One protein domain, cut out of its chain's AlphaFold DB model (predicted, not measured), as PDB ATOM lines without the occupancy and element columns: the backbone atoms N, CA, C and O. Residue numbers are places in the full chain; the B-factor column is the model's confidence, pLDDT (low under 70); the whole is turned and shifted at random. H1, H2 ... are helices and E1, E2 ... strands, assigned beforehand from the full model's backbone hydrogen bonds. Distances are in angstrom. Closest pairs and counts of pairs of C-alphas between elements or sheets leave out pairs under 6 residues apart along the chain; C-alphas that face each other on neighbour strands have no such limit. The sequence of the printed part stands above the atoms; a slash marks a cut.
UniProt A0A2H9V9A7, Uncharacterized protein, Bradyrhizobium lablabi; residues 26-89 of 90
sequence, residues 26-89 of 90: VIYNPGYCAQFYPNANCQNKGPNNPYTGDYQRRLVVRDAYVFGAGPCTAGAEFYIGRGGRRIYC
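Overview. This is residues 26 to 89 of the 90 residues of an uncharacterized protein of Bradyrhizobium lablabi (UniProt A0A2H9V9A7). An elongated model with its parts strung out in a row: the short helix H1 and the loop of residues 37 to 53 at one end, the longer helix H2 in the middle, and a small hairpin of E1 and E2 at the other end. The 64 printed residues hold H1, H2, E1 and E2 in that order, an antiparallel sheet E1 - E2, in the mixed class, with under half of the residues in named elements. The whole is loose, with a radius of gyration of the C-alphas of 14.9 A and spans of 42 by 22 by 18 A.

Arrangement. H1, residues 30 to 36, is apart from H2, residues 54 to 66. In both helices every O i to N i+4 pair is within hydrogen-bond range. E1, residues 78 to 80, and E2, residues 86 to 88, form an antiparallel hairpin at 153 degrees; N 79 and O 87 are 2.8 A apart, within hydrogen-bond range. H2 is apart from E2.

Along the chain. H1 begins at C-alpha 30 (132.955, 91.315, 57.250). H2 is 18.5 A long. E2 ends at C-alpha 88 (153.906, 99.618, 25.310).

Size, cuts and confidence. The links H1 to H2 and H2 to E1 are long. The printed part has no cut, and no printed residue is under 70 in pLDDT.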
ATOM      1  N   VAL A  26     141.217  86.103  58.329       86.50
ATOM      2  CA  VAL A  26     139.847  86.555  58.064       86.50
ATOM      3  C   VAL A  26     139.631  87.933  58.684       86.50
ATOM      4  O   VAL A  26     140.228  88.283  59.703       86.50
ATOM      5  N   ILE A  27     138.769  88.739  58.068       90.50
ATOM      6  CA  ILE A  27     138.404  90.046  58.616       90.50
ATOM      7  C   ILE A  27     137.477  89.881  59.814       90.50
ATOM      8  O   ILE A  27     136.476  89.178  59.741       90.50
ATOM      9  N   TYR A  28     137.801  90.584  60.902       88.81
ATOM     10  CA  TYR A  28     137.073  90.509  62.170       88.81
ATOM     11  C   TYR A  28     135.567  90.778  62.021       88.81
ATOM     12  O   TYR A  28     134.752  90.079  62.615       88.81
ATOM     13  N   ASN A  29     135.187  91.773  61.212       92.25
ATOM     14  CA  ASN A  29     133.788  92.085  60.937       92.25
ATOM     15  C   ASN A  29     133.547  92.288  59.427       92.25
ATOM     16  O   ASN A  29     133.710  93.401  58.914       92.25
ATOM     17  N   PRO A  30     133.166  91.226  58.691       89.44
ATOM     18  CA  PRO A  30     132.955  91.315  57.250       89.44
ATOM     19  C   PRO A  30     131.748  92.193  56.889       89.44
ATOM     20  O   PRO A  30     131.767  92.843  55.848       89.44
ATOM     21  N   GLY A  31     130.726  92.264  57.753       91.31
ATOM     22  CA  GLY A  31     129.533  93.089  57.531       91.31
ATOM     23  C   GLY A  31     129.828  94.589  57.586       91.31
ATOM     24  O   GLY A  31     129.416  95.333  56.700       91.31
ATOM     25  N   TYR A  32     130.604  95.025  58.579       94.00
ATOM     26  CA  TYR A  32     131.092  96.399  58.689       94.00
ATOM     27  C   TYR A  32     131.964  96.755  57.483       94.00
ATOM     28  O   TYR A  32     131.737  97.767  56.829       94.00
ATOM     29  N   CYS A  33     132.912  95.885  57.124       93.06
ATOM     30  CA  CYS A  33     133.740  96.093  55.939       93.06
ATOM     31  C   CYS A  33     132.889  96.267  54.668       93.06
ATOM     32  O   CYS A  33     133.084  97.234  53.936       93.06
ATOM     33  N   ALA A  34     131.910  95.387  54.438       91.25
ATOM     34  CA  ALA A  34     131.067  95.432  53.246       91.25
ATOM     35  C   ALA A  34     130.171  96.682  53.183       91.25
ATOM     36  O   ALA A  34     129.860  97.149  52.088       91.25
ATOM     37  N   GLN A  35     129.779  97.236  54.336       93.19
ATOM     38  CA  GLN A  35     128.988  98.464  54.405       93.19
ATOM     39  C   GLN A  35     129.794  99.699  53.973       93.19
ATOM     40  O   GLN A  35     129.284 100.527  53.223       93.19
ATOM     41  N   PHE A  36     131.041  99.830  54.441       92.56
ATOM     42  CA  PHE A  36     131.857 101.031  54.209       92.56
ATOM     43  C   PHE A  36     132.741 100.949  52.961       92.56
ATOM     44  O   PHE A  36     133.063 101.979  52.371       92.56
ATOM     45  N   TYR A  37     133.127  99.742  52.544       90.69
ATOM     46  CA  TYR A  37     134.045  99.513  51.430       90.69
ATOM     47  C   TYR A  37     133.375  98.671  50.340       90.69
ATOM     48  O   TYR A  37     133.645  97.471  50.205       90.69
ATOM     49  N   PRO A  38     132.496  99.280  49.523       86.12
ATOM     50  CA  PRO A  38     131.831  98.569  48.444       86.12
ATOM     51  C   PRO A  38     132.859  98.038  47.437       86.12
ATOM     52  O   PRO A  38     133.799  98.737  47.047       86.12
ATOM     53  N   ASN A  39     132.651  96.798  46.983       86.94
ATOM     54  CA  ASN A  39     133.524  96.062  46.056       86.94
ATOM     55  C   ASN A  39     134.920  95.704  46.601       86.94
ATOM     56  O   ASN A  39     135.785  95.298  45.823       86.94
ATOM     57  N   ALA A  40     135.161  95.845  47.906       91.19
ATOM     58  CA  ALA A  40     136.400  95.402  48.536       91.19
ATOM     59  C   ALA A  40     136.352  93.912  48.920       91.19
ATOM     60  O   ALA A  40     135.284  93.318  49.085       91.19
ATOM     61  N   ASN A  41     137.519  93.297  49.094       91.12
ATOM     62  CA  ASN A  41     137.621  91.968  49.685       91.12
ATOM     63  C   ASN A  41     137.461  92.071  51.205       91.12
ATOM     64  O   ASN A  41     138.396  92.428  51.916       91.12
ATOM     65  N   CYS A  42     136.276  91.722  51.694       92.38
ATOM     66  CA  CYS A  42     135.958  91.702  53.120       92.38
ATOM     67  C   CYS A  42     136.002  90.300  53.741       92.38
ATOM     68  O   CYS A  42     135.682  90.153  54.917       92.38
ATOM     69  N   GLN A  43     136.374  89.267  52.979       89.75
ATOM     70  CA  GLN A  43     136.429  87.888  53.478       89.75
ATOM     71  C   GLN A  43     137.759  87.597  54.171       89.75
ATOM     72  O   GLN A  43     137.811  86.833  55.129       89.75
ATOM     73  N   ASN A  44     138.843  88.210  53.703       89.69
ATOM     74  CA  ASN A  44     140.176  88.015  54.252       89.69
ATOM     75  C   ASN A  44     141.071  89.229  53.993       89.69
ATOM     76  O   ASN A  44     140.736  90.102  53.194       89.69
ATOM     77  N   LYS A  45     142.237  89.244  54.638       88.69
ATOM     78  CA  LYS A  45     143.322  90.220  54.435       88.69
ATOM     79  C   LYS A  45     144.125  89.983  53.142       88.69
ATOM     80  O   LYS A  45     145.313  90.276  53.068       88.69
ATOM     81  N   GLY A  46     143.511  89.367  52.137       86.94
ATOM     82  CA  GLY A  46     144.103  89.185  50.818       86.94
ATOM     83  C   GLY A  46     144.017  90.450  49.963       86.94
ATOM     84  O   GLY A  46     143.578  91.498  50.430       86.94
ATOM     85  N   PRO A  47     144.382  90.351  48.675       88.62
ATOM     86  CA  PRO A  47     144.265  91.468  47.753       88.62
ATOM     87  C   PRO A  47     142.843  92.044  47.720       88.62
ATOM     88  O   PRO A  47     141.856  91.312  47.834       88.62
ATOM     89  N   ASN A  48     142.764  93.347  47.474       88.81
ATOM     90  CA  ASN A  48     141.583  94.200  47.471       88.81
ATOM     91  C   ASN A  48     140.983  94.461  48.860       88.81
ATOM     92  O   ASN A  48     139.836  94.899  48.947       88.81
ATOM     93  N   ASN A  49     141.713  94.176  49.937       90.31
ATOM     94  CA  ASN A  49     141.231  94.401  51.291       90.31
ATOM     95  C   ASN A  49     141.575  95.827  51.776       90.31
ATOM     96  O   ASN A  49     142.707  96.285  51.602       90.31
ATOM     97  N   PRO A  50     140.626  96.550  52.405       89.56
ATOM     98  CA  PRO A  50     140.835  97.941  52.810       89.56
ATOM     99  C   PRO A  50     141.832  98.109  53.969       89.56
ATOM    100  O   PRO A  50     142.352  99.202  54.177       89.56
ATOM    101  N   TYR A  51     142.138  97.040  54.703       86.94
ATOM    102  CA  TYR A  51     143.006  97.056  55.883       86.94
ATOM    103  C   TYR A  51     144.450  96.612  55.599       86.94
ATOM    104  O   TYR A  51     145.291  96.698  56.490       86.94
ATOM    105  N   THR A  52     144.760  96.161  54.378       85.12
ATOM    106  CA  THR A  52     146.117  95.744  53.956       85.12
ATOM    107  C   THR A  52     146.787  96.705  52.971       85.12
ATOM    108  O   THR A  52     147.895  96.444  52.510       85.12
ATOM    109  N   GLY A  53     146.147  97.841  52.671       75.38
ATOM    110  CA  GLY A  53     146.724  98.974  51.932       75.38
ATOM    111  C   GLY A  53     146.690  98.871  50.404       75.38
ATOM    112  O   GLY A  53     146.825  99.885  49.716       75.38
ATOM    113  N   ASP A  54     146.466  97.685  49.834       82.00
ATOM    114  CA  ASP A  54     146.412  97.517  48.379       82.00
ATOM    115  C   ASP A  54     145.086  98.013  47.767       82.00
ATOM    116  O   ASP A  54     145.045  98.398  46.596       82.00
ATOM    117  N   TYR A  55     144.021  98.086  48.570       84.56
ATOM    118  CA  TYR A  55     142.731  98.657  48.179       84.56
ATOM    119  C   TYR A  55     142.841 100.126  47.745       84.56
ATOM    120  O   TYR A  55     142.382 100.482  46.659       84.56
ATOM    121  N   GLN A  56     143.513 100.974  48.532       84.25
ATOM    122  CA  GLN A  56     143.687 102.396  48.214       84.25
ATOM    123  C   GLN A  56     144.433 102.580  46.890       84.25
ATOM    124  O   GLN A  56     144.039 103.395  46.056       84.25
ATOM    125  N   ARG A  57     145.470 101.767  46.649       82.31
ATOM    126  CA  ARG A  57     146.215 101.787  45.385       82.31
ATOM    127  C   ARG A  57     145.315 101.455  44.194       82.31
ATOM    128  O   ARG A  57     145.420 102.099  43.153       82.31
ATOM    129  N   ARG A  58     144.422 100.471  44.335       83.06
ATOM    130  CA  ARG A  58     143.463 100.106  43.278       83.06
ATOM    131  C   ARG A  58     142.474 101.229  42.990       83.06
ATOM    132  O   ARG A  58     142.170 101.448  41.822       83.06
ATOM    133  N   LEU A  59     142.000 101.938  44.016       84.44
ATOM    134  CA  LEU A  59     141.105 103.083  43.835       84.44
ATOM    135  C   LEU A  59     141.779 104.202  43.042       84.44
ATOM    136  O   LEU A  59     141.219 104.637  42.045       84.44
ATOM    137  N   VAL A  60     143.007 104.585  43.405       83.38
ATOM    138  CA  VAL A  60     143.765 105.624  42.682       83.38
ATOM    139  C   VAL A  60     143.945 105.256  41.210       83.38
ATOM    140  O   VAL A  60     143.714 106.077  40.327       83.38
ATOM    141  N   VAL A  61     144.314 104.004  40.932       81.12
ATOM    142  CA  VAL A  61     144.477 103.512  39.558       81.12
ATOM    143  C   VAL A  61     143.144 103.514  38.806       81.12
ATOM    144  O   VAL A  61     143.083 103.961  37.663       81.12
ATOM    145  N   ARG A  62     142.064 103.040  39.437       81.38
ATOM    146  CA  ARG A  62     140.721 103.054  38.845       81.38
ATOM    147  C   ARG A  62     140.277 104.477  38.524       81.38
ATOM    148  O   ARG A  62     139.790 104.714  37.427       81.38
ATOM    149  N   ASP A  63     140.443 105.401  39.458       82.38
ATOM    150  CA  ASP A  63     140.016 106.784  39.282       82.38
ATOM    151  C   ASP A  63     140.842 107.456  38.174       82.38
ATOM    152  O   ASP A  63     140.265 108.113  37.313       82.38
ATOM    153  N   ALA A  64     142.151 107.190  38.083       78.00
ATOM    154  CA  ALA A  64     142.970 107.628  36.949       78.00
ATOM    155  C   ALA A  64     142.394 107.147  35.601       78.00
ATOM    156  O   ALA A  64     142.212 107.955  34.688       78.00
ATOM    157  N   TYR A  65     142.012 105.868  35.500       75.50
ATOM    158  CA  TYR A  65     141.340 105.343  34.305       75.50
ATOM    159  C   TYR A  65     139.995 106.022  34.019       75.50
ATOM    160  O   TYR A  65     139.676 106.273  32.857       75.50
ATOM    161  N   VAL A  66     139.212 106.337  35.055       77.06
ATOM    162  CA  VAL A  66     137.926 107.044  34.921       77.06
ATOM    163  C   VAL A  66     138.124 108.465  34.387       77.06
ATOM    164  O   VAL A  66     137.351 108.901  33.537       77.06
ATOM    165  N   PHE A  67     139.183 109.164  34.802       77.75
ATOM    166  CA  PHE A  67     139.538 110.494  34.289       77.75
ATOM    167  C   PHE A  67     140.227 110.467  32.913       77.75
ATOM    168  O   PHE A  67     140.738 111.486  32.453       77.75
ATOM    169  N   GLY A  68     140.243 109.316  32.237       72.31
ATOM    170  CA  GLY A  68     140.824 109.177  30.905       72.31
ATOM    171  C   GLY A  68     142.351 109.138  30.895       72.31
ATOM    172  O   GLY A  68     142.945 109.165  29.815       72.31
ATOM    173  N   ALA A  69     143.005 109.032  32.059       78.81
ATOM    174  CA  ALA A  69     144.419 108.698  32.102       78.81
ATOM    175  C   ALA A  69     144.563 107.244  31.640       78.81
ATOM    176  O   ALA A  69     144.138 106.299  32.307       78.81
ATOM    177  N   GLY A  70     145.131 107.069  30.448       78.06
ATOM    178  CA  GLY A  70     145.481 105.750  29.953       78.06
ATOM    179  C   GLY A  70     146.527 105.093  30.861       78.06
ATOM    180  O   GLY A  70     147.192 105.775  31.644       78.06
ATOM    181  N   PRO A  71     146.742 103.774  30.730       79.75
ATOM    182  CA  PRO A  71     147.718 103.041  31.539       79.75
ATOM    183  C   PRO A  71     149.102 103.700  31.502       79.75
ATOM    184  O   PRO A  71     149.765 103.824  32.525       79.75
ATOM    185  N   CYS A  72     149.493 104.193  30.327       83.81
ATOM    186  CA  CYS A  72     150.751 104.891  30.089       83.81
ATOM    187  C   CYS A  72     150.853 106.215  30.848       83.81
ATOM    188  O   CYS A  72     151.867 106.495  31.477       83.81
ATOM    189  N   THR A  73     149.782 107.010  30.853       80.88
ATOM    190  CA  THR A  73     149.723 108.282  31.584       80.88
ATOM    191  C   THR A  73     149.704 108.066  33.099       80.88
ATOM    192  O   THR A  73     150.163 108.922  33.847       80.88
ATOM    193  N   ALA A  74     149.216 106.908  33.552       78.25
ATOM    194  CA  ALA A  74     149.255 106.471  34.946       78.25
ATOM    195  C   ALA A  74     150.594 105.811  35.355       78.25
ATOM    196  O   ALA A  74     150.713 105.332  36.484       78.25
ATOM    197  N   GLY A  75     151.597 105.772  34.464       78.69
ATOM    198  CA  GLY A  75     152.937 105.248  34.748       78.69
ATOM    199  C   GLY A  75     153.122 103.744  34.518       78.69
ATOM    200  O   GLY A  75     154.086 103.169  35.019       78.69
ATOM    201  N   ALA A  76     152.222 103.076  33.791       82.38
ATOM    202  CA  ALA A  76     152.444 101.695  33.366       82.38
ATOM    203  C   ALA A  76     153.476 101.631  32.227       82.38
ATOM    204  O   ALA A  76     153.445 102.444  31.310       82.38
ATOM    205  N   GLU A  77     154.345 100.619  32.238       87.38
ATOM    206  CA  GLU A  77     155.299 100.365  31.142       87.38
ATOM    207  C   GLU A  77     154.608  99.801  29.888       87.38
ATOM    208  O   GLU A  77     155.007 100.061  28.751       87.38
ATOM    209  N   PHE A  78     153.568  98.992  30.098       89.94
ATOM    210  CA  PHE A  78     152.746  98.401  29.052       89.94
ATOM    211  C   PHE A  78     151.356  98.053  29.594       89.94
ATOM    212  O   PHE A  78     151.159  97.893  30.799       89.94
ATOM    213  N   TYR A  79     150.396  97.868  28.693       86.62
ATOM    214  CA  TYR A  79     149.053  97.390  29.011       86.62
ATOM    215  C   TYR A  79     148.551  96.381  27.981       86.62
ATOM    216  O   TYR A  79     149.077  96.276  26.874       86.62
ATOM    217  N   ILE A  80     147.533  95.607  28.352       87.19
ATOM    218  CA  ILE A  80     146.862  94.674  27.446       87.19
ATOM    219  C   ILE A  80     145.663  95.394  26.831       87.19
ATOM    220  O   ILE A  80     144.728  95.774  27.533       87.19
ATOM    221  N   GLY A  81     145.701  95.605  25.517       81.75
ATOM    222  CA  GLY A  81     144.585  96.176  24.772       81.75
ATOM    223  C   GLY A  81     143.410  95.201  24.653       81.75
ATOM    224  O   GLY A  81     143.529  94.006  24.921       81.75
ATOM    225  N   ARG A  82     142.268  95.693  24.162       81.62
ATOM    226  CA  ARG A  82     141.015  94.918  24.031       81.62
ATOM    227  C   ARG A  82     141.151  93.620  23.216       81.62
ATOM    228  O   ARG A  82     140.384  92.694  23.422       81.62
ATOM    229  N   GLY A  83     142.128  93.556  22.307       89.88
ATOM    230  CA  GLY A  83     142.449  92.373  21.497       89.88
ATOM    231  C   GLY A  83     143.548  91.475  22.075       89.88
ATOM    232  O   GLY A  83     144.159  90.722  21.324       89.88
ATOM    233  N   GLY A  84     143.894  91.610  23.359       89.06
ATOM    234  CA  GLY A  84     144.938  90.808  24.010       89.06
ATOM    235  C   GLY A  84     146.380  91.196  23.649       89.06
ATOM    236  O   GLY A  84     147.325  90.661  24.225       89.06
ATOM    237  N   ARG A  85     146.584  92.143  22.723       91.81
ATOM    238  CA  ARG A  85     147.920  92.651  22.371       91.81
ATOM    239  C   ARG A  85     148.504  93.478  23.514       91.81
ATOM    240  O   ARG A  85     147.828  94.360  24.041       91.81
ATOM    241  N   ARG A  86     149.778  93.236  23.835       92.31
ATOM    242  CA  ARG A  86     150.581  94.143  24.669       92.31
ATOM    243  C   ARG A  86     150.864  95.420  23.885       92.31
ATOM    244  O   ARG A  86     151.379  95.355  22.771       92.31
ATOM    245  N   ILE A  87     150.513  96.554  24.473       89.12
ATOM    246  CA  ILE A  87     150.786  97.895  23.967       89.12
ATOM    247  C   ILE A  87     151.731  98.550  24.966       89.12
ATOM    248  O   ILE A  87     151.430  98.598  26.158       89.12
ATOM    249  N   TYR A  88     152.885  98.990  24.485       91.06
ATOM    250  CA  TYR A  88     153.906  99.618  25.310       91.06
ATOM    251  C   TYR A  88     153.725 101.134  25.346       91.06
ATOM    252  O   TYR A  88     153.125 101.711  24.442       91.06
ATOM    253  N   CYS A  89     154.215 101.748  26.418       86.94
ATOM    254  CA  CYS A  89     153.991 103.153  26.741       86.94
ATOM    255  C   CYS A  89     155.174 104.081  26.415       86.94
ATOM    256  O   CYS A  89     155.169 105.226  26.862       86.94
TER     257      CYS A  89